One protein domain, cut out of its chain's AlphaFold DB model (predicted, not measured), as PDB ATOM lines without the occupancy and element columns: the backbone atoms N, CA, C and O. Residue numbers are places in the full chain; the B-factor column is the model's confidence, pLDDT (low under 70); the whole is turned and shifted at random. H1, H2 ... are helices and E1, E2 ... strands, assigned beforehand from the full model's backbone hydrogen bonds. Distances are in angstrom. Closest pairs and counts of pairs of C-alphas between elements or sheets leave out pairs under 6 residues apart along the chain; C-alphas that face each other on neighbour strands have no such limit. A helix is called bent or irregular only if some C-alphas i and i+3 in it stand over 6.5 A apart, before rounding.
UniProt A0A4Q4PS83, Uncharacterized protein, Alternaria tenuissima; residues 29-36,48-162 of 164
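AT A GLANCE: This is residues 29 to 36 and 48 to 162 of the 164 residues of an uncharacterized protein of Alternaria tenuissima (UniProt A0A4Q4PS83). A small sheet of three parallel strands, E1, E2 and E3, makes the core, with H3 and H4 packed over one face and the other face bare of named helices. At one end of the long axis H1 and H2 reach out from this body as a small helical arm, and at the opposite end H5 reaches out. The printed part has 123 residues, with five named helices and three named strands in the order H1 H2 E1 H3 E2 H4 E3 H5; across the sheet the order is E1 E2 E3. The class is mixed, helices and strands. The whole is compact, with a radius of gyration of the C-alphas of 15.6 A, yet its outline is elongated, with spans of 50 by 32 by 20 A.

IN THESE COORDINATES: Start at the sheet: E2, residues 103 to 108, begins at C-alpha 103 at (104.588, 117.920, 129.638) and runs 15.7 A. Beside it find E1, residues 75 to 79, 13.5 A long, and E3, residues 139 to 143, 13.3 A long. Over the sheet look for H3, residues 80 to 90, 15.0 A, and H4, residues 123 to 135, 18.7 A. H3 is irregular, with C-alphas 81 and 84 7.6 A apart. For the earlier helices, find C-alpha 55 at (87.585, 119.766, 129.903), where H1, residues 55 to 58, begins; it measures 5.6 A. H2, residues 60 to 73, follows and is the longest helix, at 20.1 A; it is irregular, but only just, with C-alphas 65 and 68 6.9 A apart. H5, residues 149 to 160, runs 16.8 A and ends at C-alpha 160 at (133.078, 131.962, 132.552).

HOW THE PARTS SIT: Look first at inner strand E2. Edge strand E1 is parallel to it at 36 degrees, with N 76 and O 104 2.9 A apart and N 106 and O 76 2.8 A apart, both within hydrogen-bond range. Edge strand E3 is parallel to E2 at 17 degrees, with N 105 and O 140 within range at 2.8 A. Residues 32 to 33 pair in parallel with residues 76 to 77 of E1. H3 and H4 are on the same face of the sheet, which gives two layers, helices on one face of a sheet. H3 is over E1 at a height of 7.5 A and runs slantwise to the strands, at 35 degrees to E1 on the local plane. H4 is over E3 at a height of 9.1 A, on a local plane fitted to just 6 C-alphas of the sheet, and runs along the strands, at 21 degrees to E3 on the local plane. E1, H3, E2 and E2, H4, E3 are strand-helix-strand units, two parallel neighbour strands with a helix between, each with a right-handed crossover. H4 touches H3 with its residues 125 to 126 alone; the closest C-alphas are those of Ala 84 and Ala 125, 5.6 A apart, and the helices run the same way at a steep tilt of 42 degrees. H5 touches H4, the closest C-alphas being those of Thr 123 and Cys 154 at 5.6 A, about perpendicular at 80 degrees. H5 is only just on the sheet, with 5 pairs of C-alphas within 10 A, and only grazes it with residues 149 to 151. H2 only grazes the sheet with residues 68 to 73; the closest C-alphas of H2 and E2 are those of Asn 71 and Arg 103, 5.2 A apart. H1 is not on the sheet but touches H2, the closest C-alphas being those of Thr 56 and Arg 63 at 4.4 A. Every O i to N i+4 pair is within hydrogen-bond range in H4 and H5, 8 of 10 are in H2 and 5 of 7 in H3, and H1 is too short for such a pair.

THE WHOLE: The two C-alphas farthest apart are those of Cys 59 and Thr 162, at 50.2 A. Residues 37 to 47 are cut out, and C-alphas 36 and 48 are 13.2 A apart across the cut. The links from H3 to E2, 12 residues, and from E2 to H4, 14 residues, are long. Look in the B-factor column for pLDDT under 70 at residue 48, residues 111 to 121 and residues 146 to 162; the mean of the printed part is 83.0.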
ATOM      1  N   SER A  29      95.020 119.860 117.795       87.25
ATOM      2  CA  SER A  29      95.520 119.520 116.453       87.25
ATOM      3  C   SER A  29      96.901 120.110 116.142       87.25
ATOM      4  O   SER A  29      97.538 119.731 115.160       87.25
ATOM      5  N   GLY A  30      97.381 121.033 116.976       87.44
ATOM      6  CA  GLY A  30      98.636 121.736 116.771       87.44
ATOM      7  C   GLY A  30      99.310 122.178 118.063       87.44
ATOM      8  O   GLY A  30      98.985 121.759 119.174       87.44
ATOM      9  N   GLN A  31     100.304 123.041 117.897       89.38
ATOM     10  CA  GLN A  31     101.011 123.652 119.012       89.38
ATOM     11  C   GLN A  31     100.105 124.667 119.713       89.38
ATOM     12  O   GLN A  31      99.580 125.576 119.080       89.38
ATOM     13  N   VAL A  32      99.987 124.568 121.035       90.94
ATOM     14  CA  VAL A  32      99.280 125.552 121.861       90.94
ATOM     15  C   VAL A  32     100.256 126.640 122.289       90.94
ATOM     16  O   VAL A  32     101.078 126.437 123.181       90.94
ATOM     17  N   ARG A  33     100.160 127.823 121.695       89.88
ATOM     18  CA  ARG A  33     100.919 129.012 122.070       89.88
ATOM     19  C   ARG A  33     100.287 129.701 123.276       89.88
ATOM     20  O   ARG A  33      99.130 130.114 123.259       89.88
ATOM     21  N   LEU A  34     101.075 129.861 124.330       87.44
ATOM     22  CA  LEU A  34     100.745 130.750 125.432       87.44
ATOM     23  C   LEU A  34     101.215 132.152 125.124       87.44
ATOM     24  O   LEU A  34     102.403 132.385 124.910       87.44
ATOM     25  N   VAL A  35     100.267 133.079 125.145       80.44
ATOM     26  CA  VAL A  35     100.553 134.496 125.001       80.44
ATOM     27  C   VAL A  35     100.214 135.194 126.304       80.44
ATOM     28  O   VAL A  35      99.091 135.105 126.801       80.44
ATOM     29  N   TYR A  36     101.206 135.867 126.875       73.75
ATOM     30  CA  TYR A  36     101.016 136.672 128.068       73.75
ATOM     31  C   TYR A  36     100.407 138.022 127.663       73.75
ATOM     32  O   TYR A  36     100.934 138.721 126.796       73.75
ATOM     33  N   THR A  48      96.132 130.052 118.833       64.25
ATOM     34  CA  THR A  48      96.108 128.600 118.904       64.25
ATOM     35  C   THR A  48      95.005 128.270 119.902       64.25
ATOM     36  O   THR A  48      95.162 128.501 121.110       64.25
ATOM     37  N   SER A  49      93.845 127.866 119.388       70.88
ATOM     38  CA  SER A  49      92.703 127.531 120.217       70.88
ATOM     39  C   SER A  49      93.118 126.399 121.150       70.88
ATOM     40  O   SER A  49      93.723 125.412 120.749       70.88
ATOM     41  N   ARG A  50      92.841 126.586 122.438       87.94
ATOM     42  CA  ARG A  50      92.935 125.526 123.441       87.94
ATOM     43  C   ARG A  50      91.602 124.813 123.496       87.94
ATOM     44  O   ARG A  50      90.886 124.928 124.495       87.94
ATOM     45  N   GLN A  51      91.209 124.222 122.373       90.81
ATOM     46  CA  GLN A  51      89.828 123.816 122.142       90.81
ATOM     47  C   GLN A  51      89.358 122.846 123.228       90.81
ATOM     48  O   GLN A  51      88.231 122.951 123.712       90.81
ATOM     49  N   PHE A  52      90.250 121.961 123.665       94.31
ATOM     50  CA  PHE A  52      89.914 120.898 124.604       94.31
ATOM     51  C   PHE A  52      90.397 121.157 126.031       94.31
ATOM     52  O   PHE A  52      90.022 120.422 126.947       94.31
ATOM     53  N   PHE A  53      91.159 122.228 126.278       92.06
ATOM     54  CA  PHE A  53      91.610 122.566 127.633       92.06
ATOM     55  C   PHE A  53      90.447 122.811 128.602       92.06
ATOM     56  O   PHE A  53      90.579 122.539 129.796       92.06
ATOM     57  N   GLY A  54      89.292 123.259 128.098       91.69
ATOM     58  CA  GLY A  54      88.084 123.472 128.896       91.69
ATOM     59  C   GLY A  54      87.635 122.233 129.680       91.69
ATOM     60  O   GLY A  54      87.148 122.376 130.799       91.69
ATOM     61  N   LEU A  55      87.897 121.015 129.187       92.75
ATOM     62  CA  LEU A  55      87.585 119.766 129.903       92.75
ATOM     63  C   LEU A  55      88.333 119.648 131.240       92.75
ATOM     64  O   LEU A  55      87.825 119.054 132.191       92.75
ATOM     65  N   THR A  56      89.504 120.279 131.355       91.38
ATOM     66  CA  THR A  56      90.253 120.363 132.619       91.38
ATOM     67  C   THR A  56      89.625 121.348 133.611       91.38
ATOM     68  O   THR A  56      89.977 121.358 134.791       91.38
ATOM     69  N   GLN A  57      88.686 122.186 133.172       92.56
ATOM     70  CA  GLN A  57      88.108 123.271 133.963       92.56
ATOM     71  C   GLN A  57      86.694 122.961 134.471       92.56
ATOM     72  O   GLN A  57      86.322 123.511 135.503       92.56
ATOM     73  N   VAL A  58      85.959 122.034 133.840       90.81
ATOM     74  CA  VAL A  58      84.540 121.755 134.149       90.81
ATOM     75  C   VAL A  58      84.315 121.263 135.583       90.81
ATOM     76  O   VAL A  58      83.603 121.897 136.354       90.81
ATOM     77  N   CYS A  59      84.895 120.122 135.969       94.25
ATOM     78  CA  CYS A  59      84.702 119.543 137.303       94.25
ATOM     79  C   CYS A  59      85.932 118.752 137.772       94.25
ATOM     80  O   CYS A  59      86.817 118.416 136.982       94.25
ATOM     81  N   ARG A  60      85.992 118.432 139.074       94.44
ATOM     82  CA  ARG A  60      87.147 117.744 139.683       94.44
ATOM     83  C   ARG A  60      87.392 116.355 139.085       94.44
ATOM     84  O   ARG A  60      88.545 116.010 138.866       94.44
ATOM     85  N   LYS A  61      86.331 115.588 138.803       95.19
ATOM     86  CA  LYS A  61      86.445 114.222 138.262       95.19
ATOM     87  C   LYS A  61      87.072 114.219 136.865       95.19
ATOM     88  O   LYS A  61      88.110 113.598 136.683       95.19
ATOM     89  N   LEU A  62      86.515 114.997 135.930       95.69
ATOM     90  CA  LEU A  62      87.078 115.134 134.580       95.69
ATOM     91  C   LEU A  62      88.504 115.682 134.622       95.69
ATOM     92  O   LEU A  62      89.367 115.180 133.920       95.69
ATOM     93  N   ARG A  63      88.787 116.667 135.482       94.56
ATOM     94  CA  ARG A  63      90.140 117.219 135.632       94.56
ATOM     95  C   ARG A  63      91.159 116.157 136.038       94.56
ATOM     96  O   ARG A  63      92.228 116.115 135.446       94.56
ATOM     97  N   VAL A  64      90.846 115.330 137.036       94.00
ATOM     98  CA  VAL A  64      91.754 114.276 137.519       94.00
ATOM     99  C   VAL A  64      92.012 113.226 136.438       94.00
ATOM    100  O   VAL A  64      93.145 112.777 136.296       94.00
ATOM    101  N   GLU A  65      90.991 112.868 135.659       95.25
ATOM    102  CA  GLU A  65      91.115 111.880 134.582       95.25
ATOM    103  C   GLU A  65      91.838 112.445 133.347       95.25
ATOM    104  O   GLU A  65      92.737 111.812 132.799       95.25
ATOM    105  N   TYR A  66      91.468 113.653 132.918       96.19
ATOM    106  CA  TYR A  66      91.843 114.197 131.615       96.19
ATOM    107  C   TYR A  66      93.120 115.040 131.624       96.19
ATOM    108  O   TYR A  66      93.876 115.023 130.652       96.19
ATOM    109  N   LEU A  67      93.406 115.776 132.704       93.12
ATOM    110  CA  LEU A  67      94.575 116.662 132.757       93.12
ATOM    111  C   LEU A  67      95.902 115.931 132.472       93.12
ATOM    112  O   LEU A  67      96.703 116.481 131.714       93.12
ATOM    113  N   PRO A  68      96.161 114.712 132.992       91.56
ATOM    114  CA  PRO A  68      97.385 113.981 132.667       91.56
ATOM    115  C   PRO A  68      97.501 113.622 131.179       91.56
ATOM    116  O   PRO A  68      98.599 113.687 130.626       91.56
ATOM    117  N   ILE A  69      96.381 113.275 130.534       94.06
ATOM    118  CA  ILE A  69      96.306 112.922 129.106       94.06
ATOM    119  C   ILE A  69      96.584 114.169 128.263       94.06
ATOM    120  O   ILE A  69      97.523 114.188 127.463       94.06
ATOM    121  N   TYR A  70      95.855 115.253 128.545       94.88
ATOM    122  CA  TYR A  70      96.064 116.557 127.920       94.88
ATOM    123  C   TYR A  70      97.521 117.008 128.042       94.88
ATOM    124  O   TYR A  70      98.128 117.479 127.077       94.88
ATOM    125  N   ASN A  71      98.109 116.851 129.231       92.56
ATOM    126  CA  ASN A  71      99.477 117.256 129.499       92.56
ATOM    127  C   ASN A  71     100.521 116.454 128.722       92.56
ATOM    128  O   ASN A  71     101.496 117.046 128.252       92.56
ATOM    129  N   ALA A  72     100.303 115.152 128.561       91.44
ATOM    130  CA  ALA A  72     101.194 114.266 127.826       91.44
ATOM    131  C   ALA A  72     101.116 114.457 126.301       91.44
ATOM    132  O   ALA A  72     102.115 114.253 125.616       91.44
ATOM    133  N   GLN A  73      99.956 114.846 125.766       93.38
ATOM    134  CA  GLN A  73      99.719 114.925 124.319       93.38
ATOM    135  C   GLN A  73      99.892 116.345 123.757       93.38
ATOM    136  O   GLN A  73     100.300 116.518 122.610       93.38
ATOM    137  N   THR A  74      99.650 117.379 124.563       93.88
ATOM    138  CA  THR A  74      99.679 118.769 124.087       93.88
ATOM    139  C   THR A  74     101.094 119.335 124.057       93.88
ATOM    140  O   THR A  74     101.779 119.382 125.081       93.88
ATOM    141  N   ASN A  75     101.502 119.864 122.902       93.88
ATOM    142  CA  ASN A  75     102.730 120.642 122.754       93.88
ATOM    143  C   ASN A  75     102.464 122.108 123.102       93.88
ATOM    144  O   ASN A  75     101.858 122.835 122.314       93.88
ATOM    145  N   VAL A  76     102.930 122.558 124.266       93.38
ATOM    146  CA  VAL A  76     102.752 123.947 124.701       93.38
ATOM    147  C   VAL A  76     103.972 124.768 124.323       93.38
ATOM    148  O   VAL A  76     105.098 124.408 124.647       93.38
ATOM    149  N   SER A  77     103.748 125.899 123.667       92.38
ATOM    150  CA  SER A  77     104.786 126.865 123.355       92.38
ATOM    151  C   SER A  77     104.712 128.074 124.256       92.38
ATOM    152  O   SER A  77     103.644 128.674 124.385       92.38
ATOM    153  N   ILE A  78     105.844 128.448 124.841       90.31
ATOM    154  CA  ILE A  78     105.935 129.588 125.752       90.31
ATOM    155  C   ILE A  78     107.138 130.457 125.408       90.31
ATOM    156  O   ILE A  78     108.133 129.970 124.873       90.31
ATOM    157  N   ASP A  79     107.056 131.735 125.758       87.75
ATOM    158  CA  ASP A  79     108.222 132.612 125.758       87.75
ATOM    159  C   ASP A  79     109.193 132.212 126.883       87.75
ATOM    160  O   ASP A  79     108.778 131.912 128.011       87.75
ATOM    161  N   CYS A  80     110.491 132.230 126.586       86.88
ATOM    162  CA  CYS A  80     111.566 132.016 127.548       86.88
ATOM    163  C   CYS A  80     111.435 132.897 128.806       86.88
ATOM    164  O   CYS A  80     111.726 132.424 129.905       86.88
ATOM    165  N   LEU A  81     110.908 134.118 128.685       85.69
ATOM    166  CA  LEU A  81     110.687 135.051 129.795       85.69
ATOM    167  C   LEU A  81     109.656 134.549 130.814       85.69
ATOM    168  O   LEU A  81     109.745 134.868 131.997       85.69
ATOM    169  N   HIS A  82     108.693 133.737 130.379       88.38
ATOM    170  CA  HIS A  82     107.608 133.229 131.226       88.38
ATOM    171  C   HIS A  82     107.821 131.783 131.666       88.38
ATOM    172  O   HIS A  82     106.936 131.169 132.260       88.38
ATOM    173  N   THR A  83     109.000 131.233 131.387       88.81
ATOM    174  CA  THR A  83     109.299 129.829 131.645       88.81
ATOM    175  C   THR A  83     109.233 129.468 133.120       88.81
ATOM    176  O   THR A  83     108.563 128.497 133.449       88.81
ATOM    177  N   ALA A  84     109.864 130.249 133.999       89.44
ATOM    178  CA  ALA A  84     109.864 129.960 135.435       89.44
ATOM    179  C   ALA A  84     108.431 129.902 135.994       89.44
ATOM    180  O   ALA A  84     107.991 128.866 136.478       89.44
ATOM    181  N   SER A  85     107.650 130.965 135.767       90.50
ATOM    182  CA  SER A  85     106.236 131.022 136.162       90.50
ATOM    183  C   SER A  85     105.413 129.862 135.591       90.50
ATOM    184  O   SER A  85     104.560 129.307 136.286       90.50
ATOM    185  N   TYR A  86     105.660 129.477 134.336       91.12
ATOM    186  CA  TYR A  86     104.946 128.370 133.714       91.12
ATOM    187  C   TYR A  86     105.273 127.023 134.368       91.12
ATOM    188  O   TYR A  86     104.361 126.232 134.615       91.12
ATOM    189  N   VAL A  87     106.552 126.770 134.656       90.75
ATOM    190  CA  VAL A  87     107.010 125.551 135.334       90.75
ATOM    191  C   VAL A  87     106.351 125.445 136.704       90.75
ATOM    192  O   VAL A  87     105.692 124.439 136.962       90.75
ATOM    193  N   ASP A  88     106.427 126.498 137.516       90.88
ATOM    194  CA  ASP A  88     105.882 126.515 138.880       90.88
ATOM    195  C   ASP A  88     104.358 126.330 138.902       90.88
ATOM    196  O   ASP A  88     103.798 125.717 139.805       90.88
ATOM    197  N   THR A  89     103.659 126.845 137.887       90.50
ATOM    198  CA  THR A  89     102.190 126.794 137.847       90.50
ATOM    199  C   THR A  89     101.660 125.478 137.276       90.50
ATOM    200  O   THR A  89     100.643 124.965 137.744       90.50
ATOM    201  N   PHE A  90     102.294 124.945 136.226       88.94
ATOM    202  CA  PHE A  90     101.701 123.885 135.401       88.94
ATOM    203  C   PHE A  90     102.499 122.585 135.342       88.94
ATOM    204  O   PHE A  90     101.944 121.581 134.893       88.94
ATOM    205  N   ILE A  91     103.775 122.593 135.730       89.75
ATOM    206  CA  ILE A  91     104.635 121.403 135.674       89.75
ATOM    207  C   ILE A  91     104.939 120.906 137.086       89.75
ATOM    208  O   ILE A  91     104.758 119.723 137.353       89.75
ATOM    209  N   LEU A  92     105.339 121.811 137.979       90.81
ATOM    210  CA  LEU A  92     105.695 121.531 139.369       90.81
ATOM    211  C   LEU A  92     104.901 122.414 140.344       90.81
ATOM    212  O   LEU A  92     105.497 123.207 141.075       90.81
ATOM    213  N   PRO A  93     103.560 122.312 140.372       87.81
ATOM    214  CA  PRO A  93     102.798 122.988 141.411       87.81
ATOM    215  C   PRO A  93     103.164 122.424 142.790       87.81
ATOM    216  O   PRO A  93     103.637 121.294 142.915       87.81
ATOM    217  N   ALA A  94     102.932 123.217 143.838       88.75
ATOM    218  CA  ALA A  94     103.289 122.856 145.207       88.75
ATOM    219  C   ALA A  94     102.804 121.439 145.583       88.75
ATOM    220  O   ALA A  94     101.615 121.133 145.481       88.75
ATOM    221  N   GLY A  95     103.738 120.590 146.024       87.38
ATOM    222  CA  GLY A  95     103.471 119.203 146.418       87.38
ATOM    223  C   GLY A  95     103.516 118.172 145.284       87.38
ATOM    224  O   GLY A  95     103.211 117.010 145.536       87.38
ATOM    225  N   VAL A  96     103.879 118.562 144.057       87.44
ATOM    226  CA  VAL A  96     104.131 117.625 142.951       87.44
ATOM    227  C   VAL A  96     105.624 117.366 142.816       87.44
ATOM    228  O   VAL A  96     106.411 118.279 142.572       87.44
ATOM    229  N   GLU A  97     105.997 116.094 142.921       91.81
ATOM    230  CA  GLU A  97     107.372 115.660 142.707       91.81
ATOM    231  C   GLU A  97     107.736 115.682 141.213       91.81
ATOM    232  O   GLU A  97     106.894 115.349 140.368       91.81
ATOM    233  N   PRO A  98     108.996 115.998 140.849       89.12
ATOM    234  CA  PRO A  98     109.438 116.038 139.455       89.12
ATOM    235  C   PRO A  98     109.128 114.773 138.652       89.12
ATOM    236  O   PRO A  98     108.802 114.848 137.474       89.12
ATOM    237  N   GLU A  99     109.168 113.610 139.290       89.75
ATOM    238  CA  GLU A  99     108.921 112.305 138.668       89.75
ATOM    239  C   GLU A  99     107.480 112.138 138.159       89.75
ATOM    240  O   GLU A  99     107.225 111.357 137.240       89.75
ATOM    241  N   GLN A 100     106.537 112.880 138.742       87.31
ATOM    242  CA  GLN A 100     105.119 112.852 138.378       87.31
ATOM    243  C   GLN A 100     104.778 113.858 137.274       87.31
ATOM    244  O   GLN A 100     103.691 113.797 136.690       87.31
ATOM    245  N   ALA A 101     105.690 114.785 136.975       89.38
ATOM    246  CA  ALA A 101     105.469 115.820 135.985       89.38
ATOM    247  C   ALA A 101     105.423 115.234 134.565       89.38
ATOM    248  O   ALA A 101     106.284 114.458 134.150       89.38
ATOM    249  N   ARG A 102     104.421 115.653 133.786       90.50
ATOM    250  CA  ARG A 102     104.236 115.270 132.378       90.50
ATOM    251  C   ARG A 102     104.000 116.520 131.559       90.50
ATOM    252  O   ARG A 102     103.048 117.244 131.849       90.50
ATOM    253  N   ARG A 103     104.834 116.794 130.553       92.69
ATOM    254  CA  ARG A 103     104.588 117.920 129.638       92.69
ATOM    255  C   ARG A 103     105.463 117.884 128.397       92.69
ATOM    256  O   ARG A 103     106.640 117.563 128.488       92.69
ATOM    257  N   ASN A 104     104.924 118.356 127.275       92.81
ATOM    258  CA  ASN A 104     105.726 118.729 126.113       92.81
ATOM    259  C   ASN A 104     105.806 120.254 126.020       92.81
ATOM    260  O   ASN A 104     104.804 120.924 125.754       92.81
ATOM    261  N   LEU A 105     106.995 120.801 126.257       93.81
ATOM    262  CA  LEU A 105     107.260 122.232 126.271       93.81
ATOM    263  C   LEU A 105     108.142 122.636 125.089       93.81
ATOM    264  O   LEU A 105     109.167 122.013 124.820       93.81
ATOM    265  N   ILE A 106     107.762 123.713 124.410       92.88
ATOM    266  CA  ILE A 106     108.529 124.340 123.336       92.88
ATOM    267  C   ILE A 106     108.853 125.771 123.759       92.88
ATOM    268  O   ILE A 106     107.989 126.651 123.737       92.88
ATOM    269  N   VAL A 107     110.101 126.004 124.147       91.19
ATOM    270  CA  VAL A 107     110.587 127.318 124.568       91.19
ATOM    271  C   VAL A 107     110.937 128.140 123.336       91.19
ATOM    272  O   VAL A 107     111.734 127.713 122.495       91.19
ATOM    273  N   ARG A 108     110.344 129.327 123.234       87.19
ATOM    274  CA  ARG A 108     110.619 130.298 122.176       87.19
ATOM    275  C   ARG A 108     111.431 131.450 122.728       87.19
ATOM    276  O   ARG A 108     111.205 131.899 123.849       87.19
ATOM    277  N   THR A 109     112.315 131.967 121.895       82.06
ATOM    278  CA  THR A 109     112.897 133.285 122.114       82.06
ATOM    279  C   THR A 109     111.971 134.314 121.462       82.06
ATOM    280  O   THR A 109     111.505 134.057 120.344       82.06
ATOM    281  N   PRO A 110     111.670 135.447 122.117       72.88
ATOM    282  CA  PRO A 110     110.904 136.515 121.490       72.88
ATOM    283  C   PRO A 110     111.577 136.955 120.182       72.88
ATOM    284  O   PRO A 110     112.804 137.007 120.085       72.88
ATOM    285  N   ALA A 111     110.773 137.254 119.157       64.31
ATOM    286  CA  ALA A 111     111.280 137.860 117.930       64.31
ATOM    287  C   ALA A 111     111.733 139.290 118.262       64.31
ATOM    288  O   ALA A 111     110.936 140.104 118.723       64.31
ATOM    289  N   TYR A 112     113.023 139.575 118.097       64.25
ATOM    290  CA  TYR A 112     113.594 140.857 118.497       64.25
ATOM    291  C   TYR A 112     113.256 141.973 117.501       64.25
ATOM    292  O   TYR A 112     113.471 141.840 116.296       64.25
ATOM    293  N   HIS A 113     112.835 143.119 118.033       57.00
ATOM    294  CA  HIS A 113     112.924 144.420 117.377       57.00
ATOM    295  C   HIS A 113     113.984 145.262 118.112       57.00
ATOM    296  O   HIS A 113     113.660 146.076 118.964       57.00
ATOM    297  N   GLY A 114     115.268 145.027 117.823       59.00
ATOM    298  CA  GLY A 114     116.336 146.008 118.090       59.00
ATOM    299  C   GLY A 114     117.085 145.976 119.433       59.00
ATOM    300  O   GLY A 114     118.078 146.685 119.551       59.00
ATOM    301  N   GLU A 115     116.706 145.163 120.425       57.22
ATOM    302  CA  GLU A 115     117.473 145.027 121.685       57.22
ATOM    303  C   GLU A 115     118.385 143.786 121.702       57.22
ATOM    304  O   GLU A 115     118.087 142.771 121.075       57.22
ATOM    305  N   SER A 116     119.508 143.851 122.432       59.44
ATOM    306  CA  SER A 116     120.481 142.749 122.487       59.44
ATOM    307  C   SER A 116     119.910 141.498 123.175       59.44
ATOM    308  O   SER A 116     119.319 141.560 124.257       59.44
ATOM    309  N   VAL A 117     120.114 140.332 122.553       56.25
ATOM    310  CA  VAL A 117     119.559 139.037 122.991       56.25
ATOM    311  C   VAL A 117     120.018 138.635 124.398       56.25
ATOM    312  O   VAL A 117     119.302 137.986 125.161       56.25
ATOM    313  N   GLU A 118     121.218 139.056 124.780       57.44
ATOM    314  CA  GLU A 118     121.916 138.554 125.961       57.44
ATOM    315  C   GLU A 118     121.422 139.124 127.293       57.44
ATOM    316  O   GLU A 118     121.702 138.527 128.338       57.44
ATOM    317  N   GLN A 119     120.706 140.251 127.266       59.78
ATOM    318  CA  GLN A 119     120.259 140.957 128.469       59.78
ATOM    319  C   GLN A 119     118.936 140.437 129.037       59.78
ATOM    320  O   GLN A 119     118.639 140.703 130.199       59.78
ATOM    321  N   ARG A 120     118.148 139.688 128.255       64.62
ATOM    322  CA  ARG A 120     116.787 139.296 128.659       64.62
ATOM    323  C   ARG A 120     116.542 137.806 128.805       64.62
ATOM    324  O   ARG A 120     115.595 137.442 129.488       64.62
ATOM    325  N   VAL A 121     117.365 136.938 128.217       68.94
ATOM    326  CA  VAL A 121     117.145 135.494 128.363       68.94
ATOM    327  C   VAL A 121     117.438 135.080 129.811       68.94
ATOM    328  O   VAL A 121     118.591 135.197 130.251       68.94
ATOM    329  N   PRO A 122     116.443 134.565 130.562       76.25
ATOM    330  CA  PRO A 122     116.625 134.168 131.949       76.25
ATOM    331  C   PRO A 122     117.451 132.880 131.990       76.25
ATOM    332  O   PRO A 122     116.926 131.769 132.006       76.25
ATOM    333  N   THR A 123     118.776 133.041 131.981       80.06
ATOM    334  CA  THR A 123     119.751 131.940 131.896       80.06
ATOM    335  C   THR A 123     119.499 130.892 132.980       80.06
ATOM    336  O   THR A 123     119.561 129.699 132.699       80.06
ATOM    337  N   GLN A 124     119.146 131.331 134.194       82.12
ATOM    338  CA  GLN A 124     118.827 130.425 135.295       82.12
ATOM    339  C   GLN A 124     117.575 129.585 135.010       82.12
ATOM    340  O   GLN A 124     117.646 128.370 135.110       82.12
ATOM    341  N   ALA A 125     116.486 130.189 134.524       82.44
ATOM    342  CA  ALA A 125     115.259 129.454 134.202       82.44
ATOM    343  C   ALA A 125     115.479 128.390 133.111       82.44
ATOM    344  O   ALA A 125     114.904 127.306 133.168       82.44
ATOM    345  N   ILE A 126     116.345 128.664 132.126       84.44
ATOM    346  CA  ILE A 126     116.718 127.673 131.105       84.44
ATOM    347  C   ILE A 126     117.561 126.541 131.706       84.44
ATOM    348  O   ILE A 126     117.372 125.377 131.353       84.44
ATOM    349  N   ILE A 127     118.481 126.854 132.621       85.75
ATOM    350  CA  ILE A 127     119.257 125.840 133.347       85.75
ATOM    351  C   ILE A 127     118.325 124.961 134.188       85.75
ATOM    352  O   ILE A 127     118.456 123.737 134.146       85.75
ATOM    353  N   ASP A 128     117.373 125.566 134.891       87.38
ATOM    354  CA  ASP A 128     116.414 124.869 135.745       87.38
ATOM    355  C   ASP A 128     115.502 123.961 134.916       87.38
ATOM    356  O   ASP A 128     115.284 122.811 135.287       87.38
ATOM    357  N   LEU A 129     115.069 124.410 133.734       88.44
ATOM    358  CA  LEU A 129     114.375 123.568 132.757       88.44
ATOM    359  C   LEU A 129     115.203 122.347 132.340       88.44
ATOM    360  O   LEU A 129     114.695 121.229 132.310       88.44
ATOM    361  N   ILE A 130     116.478 122.539 131.998       88.81
ATOM    362  CA  ILE A 130     117.353 121.433 131.584       88.81
ATOM    363  C   ILE A 130     117.597 120.472 132.758       88.81
ATOM    364  O   ILE A 130     117.696 119.262 132.565       88.81
ATOM    365  N   ALA A 131     117.706 120.987 133.983       90.25
ATOM    366  CA  ALA A 131     117.791 120.154 135.177       90.25
ATOM    367  C   ALA A 131     116.482 119.385 135.413       90.25
ATOM    368  O   ALA A 131     116.523 118.206 135.771       90.25
ATOM    369  N   LEU A 132     115.337 120.021 135.162       90.31
ATOM    370  CA  LEU A 132     114.018 119.417 135.274       90.31
ATOM    371  C   LEU A 132     113.843 118.256 134.297       90.31
ATOM    372  O   LEU A 132     113.463 117.180 134.739       90.31
ATOM    373  N   SER A 133     114.187 118.408 133.015       91.25
ATOM    374  CA  SER A 133     114.049 117.307 132.042       91.25
ATOM    375  C   SER A 133     114.932 116.097 132.356       91.25
ATOM    376  O   SER A 133     114.605 114.979 131.967       91.25
ATOM    377  N   LYS A 134     116.033 116.285 133.096       91.44
ATOM    378  CA  LYS A 134     116.856 115.172 133.597       91.44
ATOM    379  C   LYS A 134     116.208 114.426 134.759       91.44
ATOM    380  O   LYS A 134     116.403 113.222 134.877       91.44
ATOM    381  N   LYS A 135     115.486 115.136 135.630       93.06
ATOM    382  CA  LYS A 135     114.785 114.551 136.787       93.06
ATOM    383  C   LYS A 135     113.416 113.976 136.413       93.06
ATOM    384  O   LYS A 135     112.968 113.020 137.029       93.06
ATOM    385  N   ALA A 136     112.768 114.558 135.410       92.88
ATOM    386  CA  ALA A 136     111.415 114.251 134.976       92.88
ATOM    387  C   ALA A 136     111.438 113.743 133.521       92.88
ATOM    388  O   ALA A 136     111.244 114.533 132.595       92.88
ATOM    389  N   PRO A 137     111.661 112.437 133.276       90.50
ATOM    390  CA  PRO A 137     111.822 111.903 131.917       90.50
ATOM    391  C   PRO A 137     110.554 112.024 131.056       90.50
ATOM    392  O   PRO A 137     110.621 111.928 129.836       90.50
ATOM    393  N   GLN A 138     109.395 112.246 131.683       91.44
ATOM    394  CA  GLN A 138     108.115 112.471 131.004       91.44
ATOM    395  C   GLN A 138     107.885 113.954 130.644       91.44
ATOM    396  O   GLN A 138     106.850 114.302 130.069       91.44
ATOM    397  N   VAL A 139     108.840 114.835 130.965       92.94
ATOM    398  CA  VAL A 139     108.857 116.236 130.539       92.94
ATOM    399  C   VAL A 139     109.811 116.386 129.356       92.94
ATOM    400  O   VAL A 139     111.033 116.379 129.502       92.94
ATOM    401  N   THR A 140     109.247 116.574 128.167       93.44
ATOM    402  CA  THR A 140     110.014 116.855 126.951       93.44
ATOM    403  C   THR A 140     110.157 118.357 126.777       93.44
ATOM    404  O   THR A 140     109.162 119.077 126.719       93.44
ATOM    405  N   ILE A 141     111.391 118.838 126.628       92.31
ATOM    406  CA  ILE A 141     111.685 120.254 126.388       92.31
ATOM    407  C   ILE A 141     112.367 120.389 125.035       92.31
ATOM    408  O   ILE A 141     113.392 119.759 124.773       92.31
ATOM    409  N   LYS A 142     111.796 121.226 124.176       92.31
ATOM    410  CA  LYS A 142     112.339 121.590 122.869       92.31
ATOM    411  C   LYS A 142     112.549 123.097 122.823       92.31
ATOM    412  O   LYS A 142     111.832 123.855 123.473       92.31
ATOM    413  N   PHE A 143     113.511 123.523 122.022       88.88
ATOM    414  CA  PHE A 143     113.748 124.931 121.729       88.88
ATOM    415  C   PHE A 143     113.329 125.190 120.285       88.88
ATOM    416  O   PHE A 143     113.604 124.371 119.407       88.88
ATOM    417  N   ASP A 144     112.623 126.294 120.053       85.81
ATOM    418  CA  ASP A 144     112.260 126.723 118.700       85.81
ATOM    419  C   ASP A 144     113.531 126.946 117.853       85.81
ATOM    420  O   ASP A 144     114.609 127.224 118.386       85.81
ATOM    421  N   LYS A 145     113.430 126.849 116.523       76.06
ATOM    422  CA  LYS A 145     114.576 127.032 115.611       76.06
ATOM    423  C   LYS A 145     115.198 128.421 115.728       76.06
ATOM    424  O   LYS A 145     116.371 128.574 115.432       76.06
ATOM    425  N   SER A 146     114.446 129.423 116.173       69.19
ATOM    426  CA  SER A 146     114.948 130.767 116.485       69.19
ATOM    427  C   SER A 146     115.690 130.854 117.829       69.19
ATOM    428  O   SER A 146     116.350 131.851 118.106       69.19
ATOM    429  N   ALA A 147     115.607 129.815 118.662       64.81
ATOM    430  CA  ALA A 147     116.114 129.769 120.031       64.81
ATOM    431  C   ALA A 147     117.316 128.824 120.222       64.81
ATOM    432  O   ALA A 147     117.776 128.640 121.348       64.81
ATOM    433  N   TRP A 148     117.859 128.228 119.155       67.19
ATOM    434  CA  TRP A 148     118.917 127.209 119.255       67.19
ATOM    435  C   TRP A 148     120.222 127.703 119.909       67.19
ATOM    436  O   TRP A 148     120.940 126.912 120.517       67.19
ATOM    437  N   LEU A 149     120.518 129.006 119.830       68.25
ATOM    438  CA  LEU A 149     121.693 129.617 120.466       68.25
ATOM    439  C   LEU A 149     121.538 129.771 121.985       68.25
ATOM    440  O   LEU A 149     122.537 129.888 122.691       68.25
ATOM    441  N   VAL A 150     120.311 129.755 122.514       67.31
ATOM    442  CA  VAL A 150     120.050 130.012 123.938       67.31
ATOM    443  C   VAL A 150     120.723 128.973 124.848       67.31
ATOM    444  O   VAL A 150     121.455 129.382 125.754       67.31
ATOM    445  N   PRO A 151     120.579 127.651 124.623       63.59
ATOM    446  CA  PRO A 151     121.286 126.647 125.422       63.59
ATOM    447  C   PRO A 151     122.818 126.767 125.341       63.59
ATOM    448  O   PRO A 151     123.514 126.580 126.343       63.59
ATOM    449  N   LEU A 152     123.351 127.120 124.168       66.69
ATOM    450  CA  LEU A 152     124.788 127.328 123.948       66.69
ATOM    451  C   LEU A 152     125.308 128.539 124.738       66.69
ATOM    452  O   LEU A 152     126.299 128.432 125.458       66.69
ATOM    453  N   LEU A 153     124.600 129.667 124.701       65.19
ATOM    454  CA  LEU A 153     124.961 130.857 125.476       65.19
ATOM    455  C   LEU A 153     124.889 130.602 126.990       65.19
ATOM    456  O   LEU A 153     125.769 131.037 127.734       65.19
ATOM    457  N   CYS A 154     123.885 129.853 127.454       65.00
ATOM    458  CA  CYS A 154     123.753 129.496 128.871       65.00
ATOM    459  C   CYS A 154     124.909 128.601 129.346       65.00
ATOM    460  O   CYS A 154     125.467 128.815 130.426       65.00
ATOM    461  N   THR A 155     125.300 127.612 128.537       64.12
ATOM    462  CA  THR A 155     126.419 126.713 128.862       64.12
ATOM    463  C   THR A 155     127.767 127.433 128.842       64.12
ATOM    464  O   THR A 155     128.591 127.184 129.726       64.12
ATOM    465  N   LEU A 156     127.977 128.376 127.919       62.25
ATOM    466  CA  LEU A 156     129.178 129.212 127.880       62.25
ATOM    467  C   LEU A 156     129.258 130.154 129.090       62.25
ATOM    468  O   LEU A 156     130.271 130.147 129.789       62.25
ATOM    469  N   LYS A 157     128.185 130.886 129.429       62.47
ATOM    470  CA  LYS A 157     128.162 131.776 130.611       62.47
ATOM    471  C   LYS A 157     128.470 131.039 131.919       62.47
ATOM    472  O   LYS A 157     129.116 131.609 132.795       62.47
ATOM    473  N   ARG A 158     128.064 129.770 132.053       61.94
ATOM    474  CA  ARG A 158     128.393 128.946 133.228       61.94
ATOM    475  C   ARG A 158     129.894 128.679 133.355       61.94
ATOM    476  O   ARG A 158     130.401 128.664 134.471       61.94
ATOM    477  N   ARG A 159     130.606 128.488 132.238       60.56
ATOM    478  CA  ARG A 159     132.061 128.262 132.253       60.56
ATOM    479  C   ARG A 159     132.828 129.513 132.678       60.56
ATOM    480  O   ARG A 159     133.756 129.392 133.462       60.56
ATOM    481  N   TYR A 160     132.396 130.696 132.244       57.94
ATOM    482  CA  TYR A 160     133.078 131.962 132.552       57.94
ATOM    483  C   TYR A 160     132.700 132.593 133.905       57.94
ATOM    484  O   TYR A 160     133.312 133.577 134.301       57.94
ATOM    485  N   ARG A 161     131.709 132.048 134.627       55.88
ATOM    486  CA  ARG A 161     131.325 132.497 135.981       55.88
ATOM    487  C   ARG A 161     131.949 131.677 137.115       55.88
ATOM    488  O   ARG A 161     131.492 131.787 138.248       55.88
ATOM    489  N   THR A 162     132.964 130.858 136.842       43.31
ATOM    490  CA  THR A 162     133.764 130.279 137.931       43.31
ATOM    491  C   THR A 162     134.621 131.393 138.546       43.31
ATOM    492  O   THR A 162     135.398 132.004 137.815       43.31
TER     493      THR A 162